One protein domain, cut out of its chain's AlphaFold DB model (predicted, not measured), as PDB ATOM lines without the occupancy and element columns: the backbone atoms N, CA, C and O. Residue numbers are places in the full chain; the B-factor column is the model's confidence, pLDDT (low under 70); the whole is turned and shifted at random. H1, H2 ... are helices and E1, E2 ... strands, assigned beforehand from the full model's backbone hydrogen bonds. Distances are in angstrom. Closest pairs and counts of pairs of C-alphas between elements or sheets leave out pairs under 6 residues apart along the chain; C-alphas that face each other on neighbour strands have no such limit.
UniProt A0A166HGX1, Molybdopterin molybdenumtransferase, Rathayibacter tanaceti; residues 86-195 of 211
ATOM      1  N   VAL A  86      25.440  19.942 -40.163       96.44
ATOM      2  CA  VAL A  86      26.892  20.164 -40.111       96.44
ATOM      3  C   VAL A  86      27.601  18.857 -39.802       96.44
ATOM      4  O   VAL A  86      27.433  18.303 -38.722       96.44
ATOM      5  N   LEU A  87      28.403  18.369 -40.743       95.88
ATOM      6  CA  LEU A  87      29.282  17.229 -40.520       95.88
ATOM      7  C   LEU A  87      30.542  17.703 -39.793       95.88
ATOM      8  O   LEU A  87      31.236  18.594 -40.273       95.88
ATOM      9  N   VAL A  88      30.852  17.093 -38.659       94.44
ATOM     10  CA  VAL A  88      32.093  17.278 -37.914       94.44
ATOM     11  C   VAL A  88      32.924  16.014 -38.087       94.44
ATOM     12  O   VAL A  88      32.472  14.917 -37.758       94.44
ATOM     13  N   VAL A  89      34.135  16.183 -38.606       92.75
ATOM     14  CA  VAL A  89      35.086  15.108 -38.889       92.75
ATOM     15  C   VAL A  89      36.337  15.320 -38.041       92.75
ATOM     16  O   VAL A  89      37.271  16.004 -38.472       92.75
ATOM     17  N   PRO A  90      36.368  14.784 -36.813       90.88
ATOM     18  CA  PRO A  90      37.614  14.591 -36.089       90.88
ATOM     19  C   PRO A  90      38.534  13.688 -36.916       90.88
ATOM     20  O   PRO A  90      38.107  12.627 -37.370       90.88
ATOM     21  N   THR A  91      39.777  14.097 -37.138       87.69
ATOM     22  CA  THR A  91      40.762  13.322 -37.902       87.69
ATOM     23  C   THR A  91      41.991  13.047 -37.050       87.69
ATOM     24  O   THR A  91      42.505  13.978 -36.424       87.69
ATOM     25  N   GLY A  92      42.488  11.818 -37.101       85.81
ATOM     26  CA  GLY A  92      43.718  11.401 -36.430       85.81
ATOM     27  C   GLY A  92      43.665   9.921 -36.072       85.81
ATOM     28  O   GLY A  92      42.642   9.433 -35.582       85.81
ATOM     29  N   ASN A  93      44.746   9.193 -36.341       88.56
ATOM     30  CA  ASN A  93      44.846   7.766 -36.039       88.56
ATOM     31  C   ASN A  93      44.778   7.463 -34.530       88.56
ATOM     32  O   ASN A  93      44.349   6.372 -34.136       88.56
ATOM     33  N   GLU A  94      45.111   8.446 -33.695       89.25
ATOM     34  CA  GLU A  94      45.063   8.421 -32.239       89.25
ATOM     35  C   GLU A  94      43.643   8.576 -31.679       89.25
ATOM     36  O   GLU A  94      43.387   8.229 -30.528       89.25
ATOM     37  N   ILE A  95      42.707   9.100 -32.474       90.62
ATOM     38  CA  ILE A  95      41.389   9.514 -31.989       90.62
ATOM     39  C   ILE A  95      40.459   8.307 -31.840       90.62
ATOM     40  O   ILE A  95      40.300   7.498 -32.756       90.62
ATOM     41  N   ARG A  96      39.794   8.186 -30.689       93.44
ATOM     42  CA  ARG A  96      38.791   7.147 -30.403       93.44
ATOM     43  C   ARG A  96      37.505   7.753 -29.840       93.44
ATOM     44  O   ARG A  96      37.559   8.790 -29.179       93.44
ATOM     45  N   PRO A  97      36.334   7.127 -30.054       91.06
ATOM     46  CA  PRO A  97      35.089   7.627 -29.483       91.06
ATOM     47  C   PRO A  97      35.123   7.592 -27.947       91.06
ATOM     48  O   PRO A  97      35.874   6.831 -27.328       91.06
ATOM     49  N   ALA A  98      34.294   8.426 -27.322       89.81
ATOM     50  CA  ALA A  98      34.122   8.411 -25.874       89.81
ATOM     51  C   ALA A  98      33.641   7.026 -25.401       89.81
ATOM     52  O   ALA A  98      32.739   6.437 -25.996       89.81
ATOM     53  N   GLY A  99      34.251   6.507 -24.332       92.06
ATOM     54  CA  GLY A  99      33.920   5.195 -23.765       92.06
ATOM     55  C   GLY A  99      34.590   3.994 -24.445       92.06
ATOM     56  O   GLY A  99      34.428   2.876 -23.963       92.06
ATOM     57  N   ALA A 100      35.358   4.195 -25.522       92.75
ATOM     58  CA  ALA A 100      36.209   3.139 -26.070       92.75
ATOM     59  C   ALA A 100      37.319   2.741 -25.080       92.75
ATOM     60  O   ALA A 100      37.770   3.552 -24.276       92.75
ATOM     61  N   LEU A 101      37.810   1.507 -25.167       95.38
ATOM     62  CA  LEU A 101      39.096   1.178 -24.553       95.38
ATOM     63  C   LEU A 101      40.206   1.825 -25.385       95.38
ATOM     64  O   LEU A 101      40.172   1.752 -26.614       95.38
ATOM     65  N   LEU A 102      41.153   2.476 -24.714       95.94
ATOM     66  CA  LEU A 102      42.298   3.110 -25.359       95.94
ATOM     67  C   LEU A 102      43.485   2.150 -25.376       95.94
ATOM     68  O   LEU A 102      43.803   1.525 -24.363       95.94
ATOM     69  N   GLU A 103      44.149   2.071 -26.522       94.31
ATOM     70  CA  GLU A 103      45.491   1.500 -26.632       94.31
ATOM     71  C   GLU A 103      46.556   2.588 -26.414       94.31
ATOM     72  O   GLU A 103      46.249   3.771 -26.231       94.31
ATOM     73  N   GLU A 104      47.826   2.188 -26.442       92.88
ATOM     74  CA  GLU A 104      48.960   3.103 -26.305       92.88
ATOM     75  C   GLU A 104      48.878   4.252 -27.327       92.88
ATOM     76  O   GLU A 104      48.583   4.038 -28.504       92.88
ATOM     77  N   ALA A 105      49.145   5.477 -26.866       90.12
ATOM     78  CA  ALA A 105      49.075   6.711 -27.652       90.12
ATOM     79  C   ALA A 105      47.700   7.058 -28.270       90.12
ATOM     80  O   ALA A 105      47.629   7.968 -29.093       90.12
ATOM     81  N   GLN A 106      46.606   6.401 -27.862       93.69
ATOM     82  CA  GLN A 106      45.246   6.790 -28.250       93.69
ATOM     83  C   GLN A 106      44.632   7.768 -27.246       93.69
ATOM     84  O   GLN A 106      44.925   7.740 -26.050       93.69
ATOM     85  N   ILE A 107      43.738   8.626 -27.731       93.31
ATOM     86  CA  ILE A 107      42.997   9.597 -26.926       93.31
ATOM     87  C   ILE A 107      41.523   9.617 -27.323       93.31
ATOM     88  O   ILE A 107      41.150   9.309 -28.456       93.31
ATOM     89  N   HIS A 108      40.663  10.022 -26.392       94.62
ATOM     90  CA  HIS A 108      39.251  10.224 -26.696       94.62
ATOM     91  C   HIS A 108      39.012  11.500 -27.507       94.62
ATOM     92  O   HIS A 108      39.651  12.531 -27.290       94.62
ATOM     93  N   ASP A 109      38.021  11.442 -28.391       93.38
ATOM     94  CA  ASP A 109      37.544  12.585 -29.155       93.38
ATOM     95  C   ASP A 109      36.816  13.607 -28.266       93.38
ATOM     96  O   ASP A 109      35.612  13.516 -28.019       93.38
ATOM     97  N   ALA A 110      37.554  14.613 -27.801       92.25
ATOM     98  CA  ALA A 110      36.982  15.758 -27.095       92.25
ATOM     99  C   ALA A 110      36.422  16.826 -28.054       92.25
ATOM    100  O   ALA A 110      35.457  17.519 -27.726       92.25
ATOM    101  N   ASN A 111      37.010  16.972 -29.244       91.31
ATOM    102  CA  ASN A 111      36.685  18.062 -30.165       91.31
ATOM    103  C   ASN A 111      35.366  17.823 -30.898       91.31
ATOM    104  O   ASN A 111      34.570  18.753 -31.028       91.31
ATOM    105  N   GLY A 112      35.126  16.598 -31.365       93.44
ATOM    106  CA  GLY A 112      33.863  16.224 -31.989       93.44
ATOM    107  C   GLY A 112      32.699  16.394 -31.021       93.44
ATOM    108  O   GLY A 112      31.689  16.990 -31.392       93.44
ATOM    109  N   ALA A 113      32.871  15.981 -29.761       94.19
ATOM    110  CA  ALA A 113      31.882  16.193 -28.706       94.19
ATOM    111  C   ALA A 113      31.609  17.688 -28.455       94.19
ATOM    112  O   ALA A 113      30.458  18.123 -28.508       94.19
ATOM    113  N   LEU A 114      32.664  18.485 -28.249       95.12
ATOM    114  CA  LEU A 114      32.555  19.924 -27.997       95.12
ATOM    115  C   LEU A 114      31.854  20.658 -29.144       95.12
ATOM    116  O   LEU A 114      30.940  21.450 -28.917       95.12
ATOM    117  N   LEU A 115      32.265  20.399 -30.385       95.69
ATOM    118  CA  LEU A 115      31.707  21.086 -31.547       95.69
ATOM    119  C   LEU A 115      30.281  20.655 -31.844       95.69
ATOM    120  O   LEU A 115      29.481  21.490 -32.260       95.69
ATOM    121  N   ALA A 116      29.941  19.386 -31.623       95.88
ATOM    122  CA  ALA A 116      28.574  18.928 -31.796       95.88
ATOM    123  C   ALA A 116      27.616  19.682 -30.862       95.88
ATOM    124  O   ALA A 116      26.594  20.185 -31.327       95.88
ATOM    125  N   GLU A 117      27.956  19.837 -29.581       97.38
ATOM    126  CA  GLU A 117      27.115  20.601 -28.650       97.38
ATOM    127  C   GLU A 117      27.072  22.093 -28.988       97.38
ATOM    128  O   GLU A 117      25.982  22.655 -29.095       97.38
ATOM    129  N   ALA A 118      28.211  22.720 -29.300       97.19
ATOM    130  CA  ALA A 118      28.230  24.124 -29.721       97.19
ATOM    131  C   ALA A 118      27.352  24.379 -30.966       97.19
ATOM    132  O   ALA A 118      26.680  25.407 -31.081       97.19
ATOM    133  N   LEU A 119      27.309  23.426 -31.902       96.81
ATOM    134  CA  LEU A 119      26.432  23.481 -33.072       96.81
ATOM    135  C   LEU A 119      24.953  23.320 -32.697       96.81
ATOM    136  O   LEU A 119      24.115  24.031 -33.256       96.81
ATOM    137  N   ARG A 120      24.613  22.433 -31.751       96.38
ATOM    138  CA  ARG A 120      23.236  22.294 -31.237       96.38
ATOM    139  C   ARG A 120      22.763  23.579 -30.566       96.38
ATOM    140  O   ARG A 120      21.652  24.026 -30.850       96.38
ATOM    141  N   GLU A 121      23.608  24.198 -29.747       95.25
ATOM    142  CA  GLU A 121      23.335  25.488 -29.100       95.25
ATOM    143  C   GLU A 121      23.116  26.610 -30.125       95.25
ATOM    144  O   GLU A 121      22.227  27.447 -29.960       95.25
ATOM    145  N   ALA A 122      23.856  26.582 -31.237       93.75
ATOM    146  CA  ALA A 122      23.668  27.493 -32.364       93.75
ATOM    147  C   ALA A 122      22.433  27.172 -33.238       93.75
ATOM    148  O   ALA A 122      22.163  27.884 -34.207       93.75
ATOM    149  N   GLY A 123      21.671  26.116 -32.924       93.00
ATOM    150  CA  GLY A 123      20.462  25.713 -33.650       93.00
ATOM    151  C   GLY A 123      20.707  24.845 -34.891       93.00
ATOM    152  O   GLY A 123      19.776  24.617 -35.669       93.00
ATOM    153  N   ALA A 124      21.928  24.349 -35.085       96.56
ATOM    154  CA  ALA A 124      22.284  23.423 -36.152       96.56
ATOM    155  C   ALA A 124      22.030  21.952 -35.756       96.56
ATOM    156  O   ALA A 124      21.689  21.623 -34.619       96.56
ATOM    157  N   LEU A 125      22.175  21.054 -36.729       97.19
ATOM    158  CA  LEU A 125      22.082  19.605 -36.576       97.19
ATOM    159  C   LEU A 125      23.458  18.987 -36.862       97.19
ATOM    160  O   LEU A 125      23.805  18.812 -38.036       97.19
ATOM    161  N   PRO A 126      24.263  18.683 -35.830       96.94
ATOM    162  CA  PRO A 126      25.570  18.079 -36.033       96.94
ATOM    163  C   PRO A 126      25.460  16.595 -36.406       96.94
ATOM    164  O   PRO A 126      24.618  15.862 -35.882       96.94
ATOM    165  N   ILE A 127      26.371  16.149 -37.262       95.81
ATOM    166  CA  ILE A 127      26.668  14.748 -37.565       95.81
ATOM    167  C   ILE A 127      28.147  14.572 -37.233       95.81
ATOM    168  O   ILE A 127      28.960  15.311 -37.774       95.81
ATOM    169  N   VAL A 128      28.508  13.651 -36.343       94.31
ATOM    170  CA  VAL A 128      29.916  13.409 -35.995       94.31
ATOM    171  C   VAL A 128      30.345  12.085 -36.604       94.31
ATOM    172  O   VAL A 128      29.733  11.058 -36.316       94.31
ATOM    173  N   ALA A 129      31.385  12.118 -37.432       93.06
ATOM    174  CA  ALA A 129      31.978  10.935 -38.042       93.06
ATOM    175  C   ALA A 129      33.502  11.081 -38.020       93.06
ATOM    176  O   ALA A 129      34.062  11.884 -38.762       93.06
ATOM    177  N   ALA A 130      34.170  10.352 -37.126       88.25
ATOM    178  CA  ALA A 130      35.620  10.425 -36.991       88.25
ATOM    179  C   ALA A 130      36.323   9.649 -38.113       88.25
ATOM    180  O   ALA A 130      35.954   8.518 -38.420       88.25
ATOM    181  N   CYS A 131      37.373  10.241 -38.683       85.00
ATOM    182  CA  CYS A 131      38.294   9.576 -39.597       85.00
ATOM    183  C   CYS A 131      39.560   9.189 -38.826       85.00
ATOM    184  O   CYS A 131      40.465  10.006 -38.640       85.00
ATOM    185  N   THR A 132      39.627   7.937 -38.377       82.44
ATOM    186  CA  THR A 132      40.750   7.405 -37.583       82.44
ATOM    187  C   THR A 132      41.864   6.805 -38.443       82.44
ATOM    188  O   THR A 132      42.615   5.948 -37.984       82.44
ATOM    189  N   SER A 133      41.927   7.201 -39.713       82.31
ATOM    190  CA  SER A 133      42.890   6.713 -40.696       82.31
ATOM    191  C   SER A 133      43.757   7.858 -41.202       82.31
ATOM    192  O   SER A 133      43.260   8.961 -41.438       82.31
ATOM    193  N   ASP A 134      45.039   7.567 -41.426       79.44
ATOM    194  CA  ASP A 134      45.994   8.493 -42.047       79.44
ATOM    195  C   ASP A 134      45.939   8.458 -43.584       79.44
ATOM    196  O   ASP A 134      46.792   9.016 -44.274       79.44
ATOM    197  N   GLN A 135      44.947   7.769 -44.142       84.00
ATOM    198  CA  GLN A 135      44.801   7.566 -45.573       84.00
ATOM    199  C   GLN A 135      43.814   8.576 -46.186       84.00
ATOM    200  O   GLN A 135      42.633   8.576 -45.828       84.00
ATOM    201  N   PRO A 136      44.235   9.407 -47.162       84.81
ATOM    202  CA  PRO A 136      43.358  10.393 -47.803       84.81
ATOM    203  C   PRO A 136      42.100   9.797 -48.443       84.81
ATOM    204  O   PRO A 136      41.053  10.442 -48.462       84.81
ATOM    205  N   GLN A 137      42.184   8.570 -48.963       87.75
ATOM    206  CA  GLN A 137      41.047   7.869 -49.560       87.75
ATOM    207  C   GLN A 137      39.936   7.557 -48.553       87.75
ATOM    208  O   GLN A 137      38.765   7.636 -48.918       87.75
ATOM    209  N   ASP A 138      40.280   7.279 -47.295       89.69
ATOM    210  CA  ASP A 138      39.295   6.951 -46.261       89.69
ATOM    211  C   ASP A 138      38.518   8.208 -45.859       89.69
ATOM    212  O   ASP A 138      37.294   8.180 -45.726       89.69
ATOM    213  N   LEU A 139      39.213   9.350 -45.779       87.75
ATOM    214  CA  LEU A 139      38.568  10.645 -45.591       87.75
ATOM    215  C   LEU A 139      37.642  10.987 -46.767       87.75
ATOM    216  O   LEU A 139      36.526  11.447 -46.547       87.75
ATOM    217  N   LEU A 140      38.074  10.767 -48.014       89.31
ATOM    218  CA  LEU A 140      37.232  11.023 -49.186       89.31
ATOM    219  C   LEU A 140      35.973  10.150 -49.192       89.31
ATOM    220  O   LEU A 140      34.891  10.681 -49.431       89.31
ATOM    221  N   ALA A 141      36.097   8.860 -48.874       91.25
ATOM    222  CA  ALA A 141      34.959   7.950 -48.782       91.25
ATOM    223  C   ALA A 141      33.956   8.397 -47.703       91.25
ATOM    224  O   ALA A 141      32.759   8.474 -47.975       91.25
ATOM    225  N   LEU A 142      34.445   8.790 -46.521       91.94
ATOM    226  CA  LEU A 142      33.612   9.327 -45.438       91.94
ATOM    227  C   LEU A 142      32.898  10.621 -45.858       91.94
ATOM    228  O   LEU A 142      31.712  10.817 -45.586       91.94
ATOM    229  N   LEU A 143      33.599  11.524 -46.548       90.31
ATOM    230  CA  LEU A 143      32.993  12.754 -47.057       90.31
ATOM    231  C   LEU A 143      31.924  12.467 -48.118       90.31
ATOM    232  O   LEU A 143      30.888  13.129 -48.114       90.31
ATOM    233  N   GLU A 144      32.152  11.502 -49.010       91.25
ATOM    234  CA  GLU A 144      31.187  11.087 -50.034       91.25
ATOM    235  C   GLU A 144      29.935  10.456 -49.419       91.25
ATOM    236  O   GLU A 144      28.823  10.828 -49.803       91.25
ATOM    237  N   GLU A 145      30.100   9.593 -48.413       93.75
ATOM    238  CA  GLU A 145      29.003   8.988 -47.652       93.75
ATOM    239  C   GLU A 145      28.071  10.057 -47.055       93.75
ATOM    240  O   GLU A 145      26.842   9.956 -47.128       93.75
ATOM    241  N   HIS A 146      28.644  11.137 -46.521       92.06
ATOM    242  CA  HIS A 146      27.884  12.188 -45.846       92.06
ATOM    243  C   HIS A 146      27.524  13.397 -46.728       92.06
ATOM    244  O   HIS A 146      26.724  14.240 -46.304       92.06
ATOM    245  N   ALA A 147      28.034  13.495 -47.959       84.50
ATOM    246  CA  ALA A 147      27.877  14.670 -48.824       84.50
ATOM    247  C   ALA A 147      26.406  15.033 -49.093       84.50
ATOM    248  O   ALA A 147      26.022  16.206 -49.072       84.50
ATOM    249  N   ALA A 148      25.549  14.030 -49.303       87.81
ATOM    250  CA  ALA A 148      24.121  14.248 -49.532       87.81
ATOM    251  C   ALA A 148      23.394  14.772 -48.281       87.81
ATOM    252  O   ALA A 148      22.352  15.429 -48.397       87.81
ATOM    253  N   GLY A 149      23.954  14.526 -47.094       90.19
ATOM    254  CA  GLY A 149      23.361  14.816 -45.795       90.19
ATOM    255  C   GLY A 149      23.968  15.991 -45.029       90.19
ATOM    256  O   GLY A 149      23.498  16.282 -43.932       90.19
ATOM    257  N   ALA A 150      24.968  16.679 -45.574       92.50
ATOM    258  CA  ALA A 150      25.600  17.824 -44.924       92.50
ATOM    259  C   ALA A 150      25.455  19.101 -45.764       92.50
ATOM    260  O   ALA A 150      25.451  19.067 -46.997       92.50
ATOM    261  N   ASP A 151      25.307  20.238 -45.099       92.00
ATOM    262  CA  ASP A 151      25.362  21.572 -45.700       92.00
ATOM    263  C   ASP A 151      26.755  22.193 -45.514       92.00
ATOM    264  O   ASP A 151      27.254  22.900 -46.389       92.00
ATOM    265  N   LEU A 152      27.414  21.860 -44.401       91.62
ATOM    266  CA  LEU A 152      28.759  22.291 -44.028       91.62
ATOM    267  C   LEU A 152      29.554  21.098 -43.491       91.62
ATOM    268  O   LEU A 152      28.995  20.258 -42.788       91.62
ATOM    269  N   VAL A 153      30.855  21.056 -43.778       90.12
ATOM    270  CA  VAL A 153      31.795  20.113 -43.168       90.12
ATOM    271  C   VAL A 153      32.847  20.883 -42.377       90.12
ATOM    272  O   VAL A 153      33.422  21.865 -42.855       90.12
ATOM    273  N   ILE A 154      33.122  20.420 -41.166       91.00
ATOM    274  CA  ILE A 154      34.167  20.925 -40.283       91.00
ATOM    275  C   ILE A 154      35.116  19.768 -40.000       91.00
ATOM    276  O   ILE A 154      34.708  18.772 -39.418       91.00
ATOM    277  N   THR A 155      36.380  19.900 -40.387       88.38
ATOM    278  CA  THR A 155      37.425  18.926 -40.039       88.38
ATOM    279  C   THR A 155      38.238  19.449 -38.863       88.38
ATOM    280  O   THR A 155      38.588  20.636 -38.848       88.38
ATOM    281  N   VAL A 156      38.572  18.583 -37.905       84.31
ATOM    282  CA  VAL A 156      39.351  18.965 -36.720       84.31
ATOM    283  C   VAL A 156      40.440  17.946 -36.437       84.31
ATOM    284  O   VAL A 156      40.153  16.768 -36.269       84.31
ATOM    285  N   GLY A 157      41.683  18.417 -36.345       76.69
ATOM    286  CA  GLY A 157      42.872  17.561 -36.392       76.69
ATOM    287  C   GLY A 157      43.479  17.519 -37.800       76.69
ATOM    288  O   GLY A 157      42.905  18.067 -38.736       76.69
ATOM    289  N   GLY A 158      44.682  16.953 -37.946       63.06
ATOM    290  CA  GLY A 158      45.296  16.679 -39.260       63.06
ATOM    291  C   GLY A 158      45.637  17.886 -40.158       63.06
ATOM    292  O   GLY A 158      45.890  17.696 -41.344       63.06
ATOM    293  N   VAL A 159      45.631  19.116 -39.623       58.94
ATOM    294  CA  VAL A 159      45.857  20.385 -40.367       58.94
ATOM    295  C   VAL A 159      47.150  21.121 -39.972       58.94
ATOM    296  O   VAL A 159      47.290  22.322 -40.211       58.94
ATOM    297  N   SER A 160      48.070  20.434 -39.289       51.78
ATOM    298  CA  SER A 160      49.376  20.985 -38.904       51.78
ATOM    299  C   SER A 160      50.425  20.653 -39.965       51.78
ATOM    300  O   SER A 160      50.374  19.565 -40.525       51.78
ATOM    301  N   ALA A 161      51.411  21.544 -40.143       49.44
ATOM    302  CA  ALA A 161      52.457  21.556 -41.180       49.44
ATOM    303  C   ALA A 161      53.472  20.380 -41.151       49.44
ATOM    304  O   ALA A 161      54.656  20.568 -41.437       49.44
ATOM    305  N   GLY A 162      53.044  19.187 -40.744       52.50
ATOM    306  CA  GLY A 162      53.820  17.952 -40.732       52.50
ATOM    307  C   GLY A 162      53.635  17.118 -42.003       52.50
ATOM    308  O   GLY A 162      52.890  17.472 -42.909       52.50
ATOM    309  N   ALA A 163      54.330  15.982 -42.054       48.62
ATOM    310  CA  ALA A 163      54.407  15.091 -43.217       48.62
ATOM    311  C   ALA A 163      53.110  14.316 -43.547       48.62
ATOM    312  O   ALA A 163      53.076  13.625 -44.560       48.62
ATOM    313  N   TYR A 164      52.066  14.427 -42.720       55.34
ATOM    314  CA  TYR A 164      50.807  13.692 -42.856       55.34
ATOM    315  C   TYR A 164      49.623  14.655 -42.687       55.34
ATOM    316  O   TYR A 164      49.090  14.818 -41.591       55.34
ATOM    317  N   GLU A 165      49.230  15.329 -43.771       70.38
ATOM    318  CA  GLU A 165      48.019  16.161 -43.807       70.38
ATOM    319  C   GLU A 165      46.939  15.485 -44.663       70.38
ATOM    320  O   GLU A 165      46.687  15.873 -45.803       70.38
ATOM    321  N   VAL A 166      46.251  14.494 -44.091       69.69
ATOM    322  CA  VAL A 166      45.178  13.722 -44.754       69.69
ATOM    323  C   VAL A 166      44.126  14.632 -45.395       69.69
ATOM    324  O   VAL A 166      43.694  14.400 -46.522       69.69
ATOM    325  N   VAL A 167      43.748  15.713 -44.703       73.56
ATOM    326  CA  VAL A 167      42.759  16.690 -45.183       73.56
ATOM    327  C   VAL A 167      43.279  17.455 -46.399       73.56
ATOM    328  O   VAL A 167      42.557  17.625 -47.383       73.56
ATOM    329  N   ARG A 168      44.536  17.911 -46.366       71.69
ATOM    330  CA  ARG A 168      45.147  18.635 -47.486       71.69
ATOM    331  C   ARG A 168      45.406  17.714 -48.666       71.69
ATOM    332  O   ARG A 168      45.177  18.131 -49.795       71.69
ATOM    333  N   ASP A 169      45.836  16.485 -48.431       71.56
ATOM    334  CA  ASP A 169      46.106  15.525 -49.497       71.56
ATOM    335  C   ASP A 169      44.809  15.042 -50.162       71.56
ATOM    336  O   ASP A 169      44.758  14.896 -51.388       71.56
ATOM    337  N   ALA A 170      43.730  14.891 -49.387       73.25
ATOM    338  CA  ALA A 170      42.397  14.584 -49.898       73.25
ATOM    339  C   ALA A 170      41.788  15.755 -50.693       73.25
ATOM    340  O   ALA A 170      41.243  15.556 -51.781       73.25
ATOM    341  N   LEU A 171      41.875  16.986 -50.173       73.50
ATOM    342  CA  LEU A 171      41.149  18.148 -50.710       73.50
ATOM    343  C   LEU A 171      41.989  19.076 -51.608       73.50
ATOM    344  O   LEU A 171      41.432  19.942 -52.281       73.50
ATOM    345  N   GLY A 172      43.315  18.927 -51.622       62.12
ATOM    346  CA  GLY A 172      44.274  19.826 -52.275       62.12
ATOM    347  C   GLY A 172      44.627  19.492 -53.726       62.12
ATOM    348  O   GLY A 172      45.463  20.178 -54.315       62.12
ATOM    349  N   ARG A 173      44.016  18.469 -54.342       51.09
ATOM    350  CA  ARG A 173      44.250  18.164 -55.764       51.09
ATOM    351  C   ARG A 173      43.661  19.269 -56.671       51.09
ATOM    352  O   ARG A 173      42.493  19.631 -56.509       51.09
ATOM    353  N   PRO A 174      44.429  19.807 -57.642       38.34
ATOM    354  CA  PRO A 174      44.002  20.924 -58.484       38.34
ATOM    355  C   PRO A 174      42.852  20.501 -59.412       38.34
ATOM    356  O   PRO A 174      43.012  19.621 -60.251       38.34
ATOM    357  N   GLY A 175      41.677  21.119 -59.242       40.06
ATOM    358  CA  GLY A 175      40.492  20.884 -60.083       40.06
ATOM    359  C   GLY A 175      39.150  21.109 -59.377       40.06
ATOM    360  O   GLY A 175      38.164  21.455 -60.025       40.06
ATOM    361  N   ARG A 176      39.097  20.998 -58.043       43.28
ATOM    362  CA  ARG A 176      37.929  21.402 -57.243       43.28
ATOM    363  C   ARG A 176      38.187  22.786 -56.660       43.28
ATOM    364  O   ARG A 176      38.997  22.948 -55.759       43.28
ATOM    365  N   SER A 177      37.504  23.800 -57.178       36.16
ATOM    366  CA  SER A 177      37.489  25.142 -56.590       36.16
ATOM    367  C   SER A 177      36.849  25.081 -55.191       36.16
ATOM    368  O   SER A 177      35.622  25.132 -55.073       36.16
ATOM    369  N   SER A 178      37.663  24.909 -54.153       41.72
ATOM    370  CA  SER A 178      37.281  24.993 -52.745       41.72
ATOM    371  C   SER A 178      37.540  26.416 -52.245       41.72
ATOM    372  O   SER A 178      38.643  26.948 -52.352       41.72
ATOM    373  N   ALA A 179      36.508  27.072 -51.714       41.50
ATOM    374  CA  ALA A 179      36.693  28.301 -50.955       41.50
ATOM    375  C   ALA A 179      37.119  27.910 -49.532       41.50
ATOM    376  O   ALA A 179      36.281  27.734 -48.653       41.50
ATOM    377  N   THR A 180      38.419  27.710 -49.317       41.41
ATOM    378  CA  THR A 180      38.975  27.454 -47.983       41.41
ATOM    379  C   THR A 180      39.181  28.789 -47.272       41.41
ATOM    380  O   THR A 180      40.168  29.484 -47.514       41.41
ATOM    381  N   SER A 181      38.263  29.179 -46.388       41.78
ATOM    382  CA  SER A 181      38.480  30.327 -45.503       41.78
ATOM    383  C   SER A 181      39.236  29.876 -44.251       41.78
ATOM    384  O   SER A 181      38.691  29.146 -43.423       41.78
ATOM    385  N   ARG A 182      40.491  30.312 -44.094       37.25
ATOM    386  CA  ARG A 182      41.226  30.186 -42.824       37.25
ATOM    387  C   ARG A 182      40.753  31.277 -41.867       37.25
ATOM    388  O   ARG A 182      40.824  32.456 -42.205       37.25
ATOM    389  N   CYS A 183      40.286  30.898 -40.680       27.78
ATOM    390  CA  CYS A 183      39.924  31.864 -39.647       27.78
ATOM    391  C   CYS A 183      41.212  32.443 -39.033       27.78
ATOM    392  O   CYS A 183      42.024  31.708 -38.478       27.78
ATOM    393  N   SER A 184      41.446  33.750 -39.180       25.55
ATOM    394  CA  SER A 184      42.727  34.403 -38.859       25.55
ATOM    395  C   SER A 184      42.913  34.791 -37.385       25.55
ATOM    396  O   SER A 184      43.885  35.470 -37.051       25.55
ATOM    397  N   ARG A 185      42.016  34.383 -36.478       27.73
ATOM    398  CA  ARG A 185      42.123  34.707 -35.047       27.73
ATOM    399  C   ARG A 185      42.650  33.517 -34.251       27.73
ATOM    400  O   ARG A 185      41.914  32.583 -33.985       27.73
ATOM    401  N   ALA A 186      43.936  33.603 -33.907       29.06
ATOM    402  CA  ALA A 186      44.610  33.038 -32.733       29.06
ATOM    403  C   ALA A 186      44.157  31.668 -32.169       29.06
ATOM    404  O   ALA A 186      44.238  31.476 -30.967       29.06
ATOM    405  N   ASP A 187      43.772  30.697 -32.999       32.62
ATOM    406  CA  ASP A 187      44.027  29.275 -32.727       32.62
ATOM    407  C   ASP A 187      44.063  28.487 -34.050       32.62
ATOM    408  O   ASP A 187      43.102  28.453 -34.818       32.62
ATOM    409  N   ARG A 188      45.224  27.915 -34.385       36.84
ATOM    410  CA  ARG A 188      45.547  27.376 -35.723       36.84
ATOM    411  C   ARG A 188      45.098  25.917 -35.899       36.84
ATOM    412  O   ARG A 188      45.880  25.109 -36.391       36.84
ATOM    413  N   ARG A 189      43.896  25.540 -35.446       39.28
ATOM    414  CA  ARG A 189      43.522  24.111 -35.312       39.28
ATOM    415  C   ARG A 189      42.275  23.650 -36.070       39.28
ATOM    416  O   ARG A 189      41.993  22.456 -36.059       39.28
ATOM    417  N   ALA A 190      41.557  24.543 -36.749       39.47
ATOM    418  CA  ALA A 190      40.339  24.178 -37.475       39.47
ATOM    419  C   ALA A 190      40.338  24.718 -38.909       39.47
ATOM    420  O   ALA A 190      40.697  25.872 -39.160       39.47
ATOM    421  N   SER A 191      39.894  23.881 -39.847       46.19
ATOM    422  CA  SER A 191      39.575  24.288 -41.215       46.19
ATOM    423  C   SER A 191      38.146  23.858 -41.556       46.19
ATOM    424  O   SER A 191      37.677  22.812 -41.111       46.19
ATOM    425  N   ALA A 192      37.423  24.719 -42.273       42.12
ATOM    426  CA  ALA A 192      36.023  24.510 -42.632       42.12
ATOM    427  C   ALA A 192      35.880  24.445 -44.154       42.12
ATOM    428  O   ALA A 192      36.512  25.222 -44.877       42.12
ATOM    429  N   TRP A 193      35.039  23.528 -44.631       41.31
ATOM    430  CA  TRP A 193      34.764  23.313 -46.046       41.31
ATOM    431  C   TRP A 193      33.254  23.270 -46.305       41.31
ATOM    432  O   TRP A 193      32.500  22.596 -45.606       41.31
ATOM    433  N   CYS A 194      32.792  24.000 -47.320       38.00
ATOM    434  CA  CYS A 194      31.375  24.051 -47.679       38.00
ATOM    435  C   CYS A 194      31.028  22.946 -48.688       38.00
ATOM    436  O   CYS A 194      31.558  22.943 -49.801       38.00
ATOM    437  N   ALA A 195      30.112  22.042 -48.317       38.91
ATOM    438  CA  ALA A 195      29.748  20.881 -49.132       38.91
ATOM    439  C   ALA A 195      28.826  21.198 -50.311       38.91
ATOM    440  O   ALA A 195      28.789  20.452 -51.290       38.91
TER     441      ALA A 195
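Overview. This is residues 86 to 195 of the 211 residues of the protein "Molybdopterin molybdenumtransferase" of Rathayibacter tanaceti (UniProt A0A166HGX1). A small twisted sheet of four strands has H1 packed along one face, over E2 and E1, while H2 only grazes the sheet and short H3 packs on residues 136 to 140 of H2. Long loops, residues 91 to 109 and 172 to 189, make much of the rest, and residues 172 to 177 stick out. The 110 printed residues, under half in named elements, hold three helices and four strands in the order E1 H1 E2 H2 E3 H3 E4; the mixed sheet runs E2 E1 E3 E4, and the class is mixed. The whole is compact, radius of gyration of the C-alphas 13.7 A, spanning 40 by 36 by 32 A.

Along the chain. The strands are E2, residues 125 to 128, E1, 86 to 90, from C-alpha 86 at (26.892, 20.164, -40.111), E3, 152 to 156, and E4, 190 to 194, 13.6 A long, to C-alpha 194 at (31.375, 24.051, -47.679). The helices are H1, 110 to 121, 16.9 A, H2, 136 to 147, 16.1 A, and H3, 166 to 171.

Arrangement. E1 is parallel to E2 (N 88 to O 127, 2.7 A) and E3 (N 87 to O 152, 2.8 A); E3 and E4 are antiparallel (N 153 to O 193, 2.9 A). H1 is on the sheet at a height of 8.2 A, two layers; its closest C-alphas to E2 are Ala 116 and Pro 126, 5.3 A. E1, H1, E2 form a strand-helix-strand unit, two parallel neighbour strands with a helix between; E2, H2, E3 form a split one, with E1 between its strands; both crossovers are right-handed. H2 and H3 touch at a steep tilt of 59 degrees, the same way, closest at the C-alphas of Pro 136 and Ala 170, 4.8 A. H1 and H2 are apart. Every O i to N i+4 pair in H1, H2 and H3 is within hydrogen-bond range.

Size, cuts and confidence. The C-alphas farthest apart are those of Leu 101 and Gly 175, 40.7 A. The printed part has no cut; the links E1 to H1 and H3 to E4 are long. The model's pLDDT is under 70 at residues 158 to 164, 166 and 172 to 195.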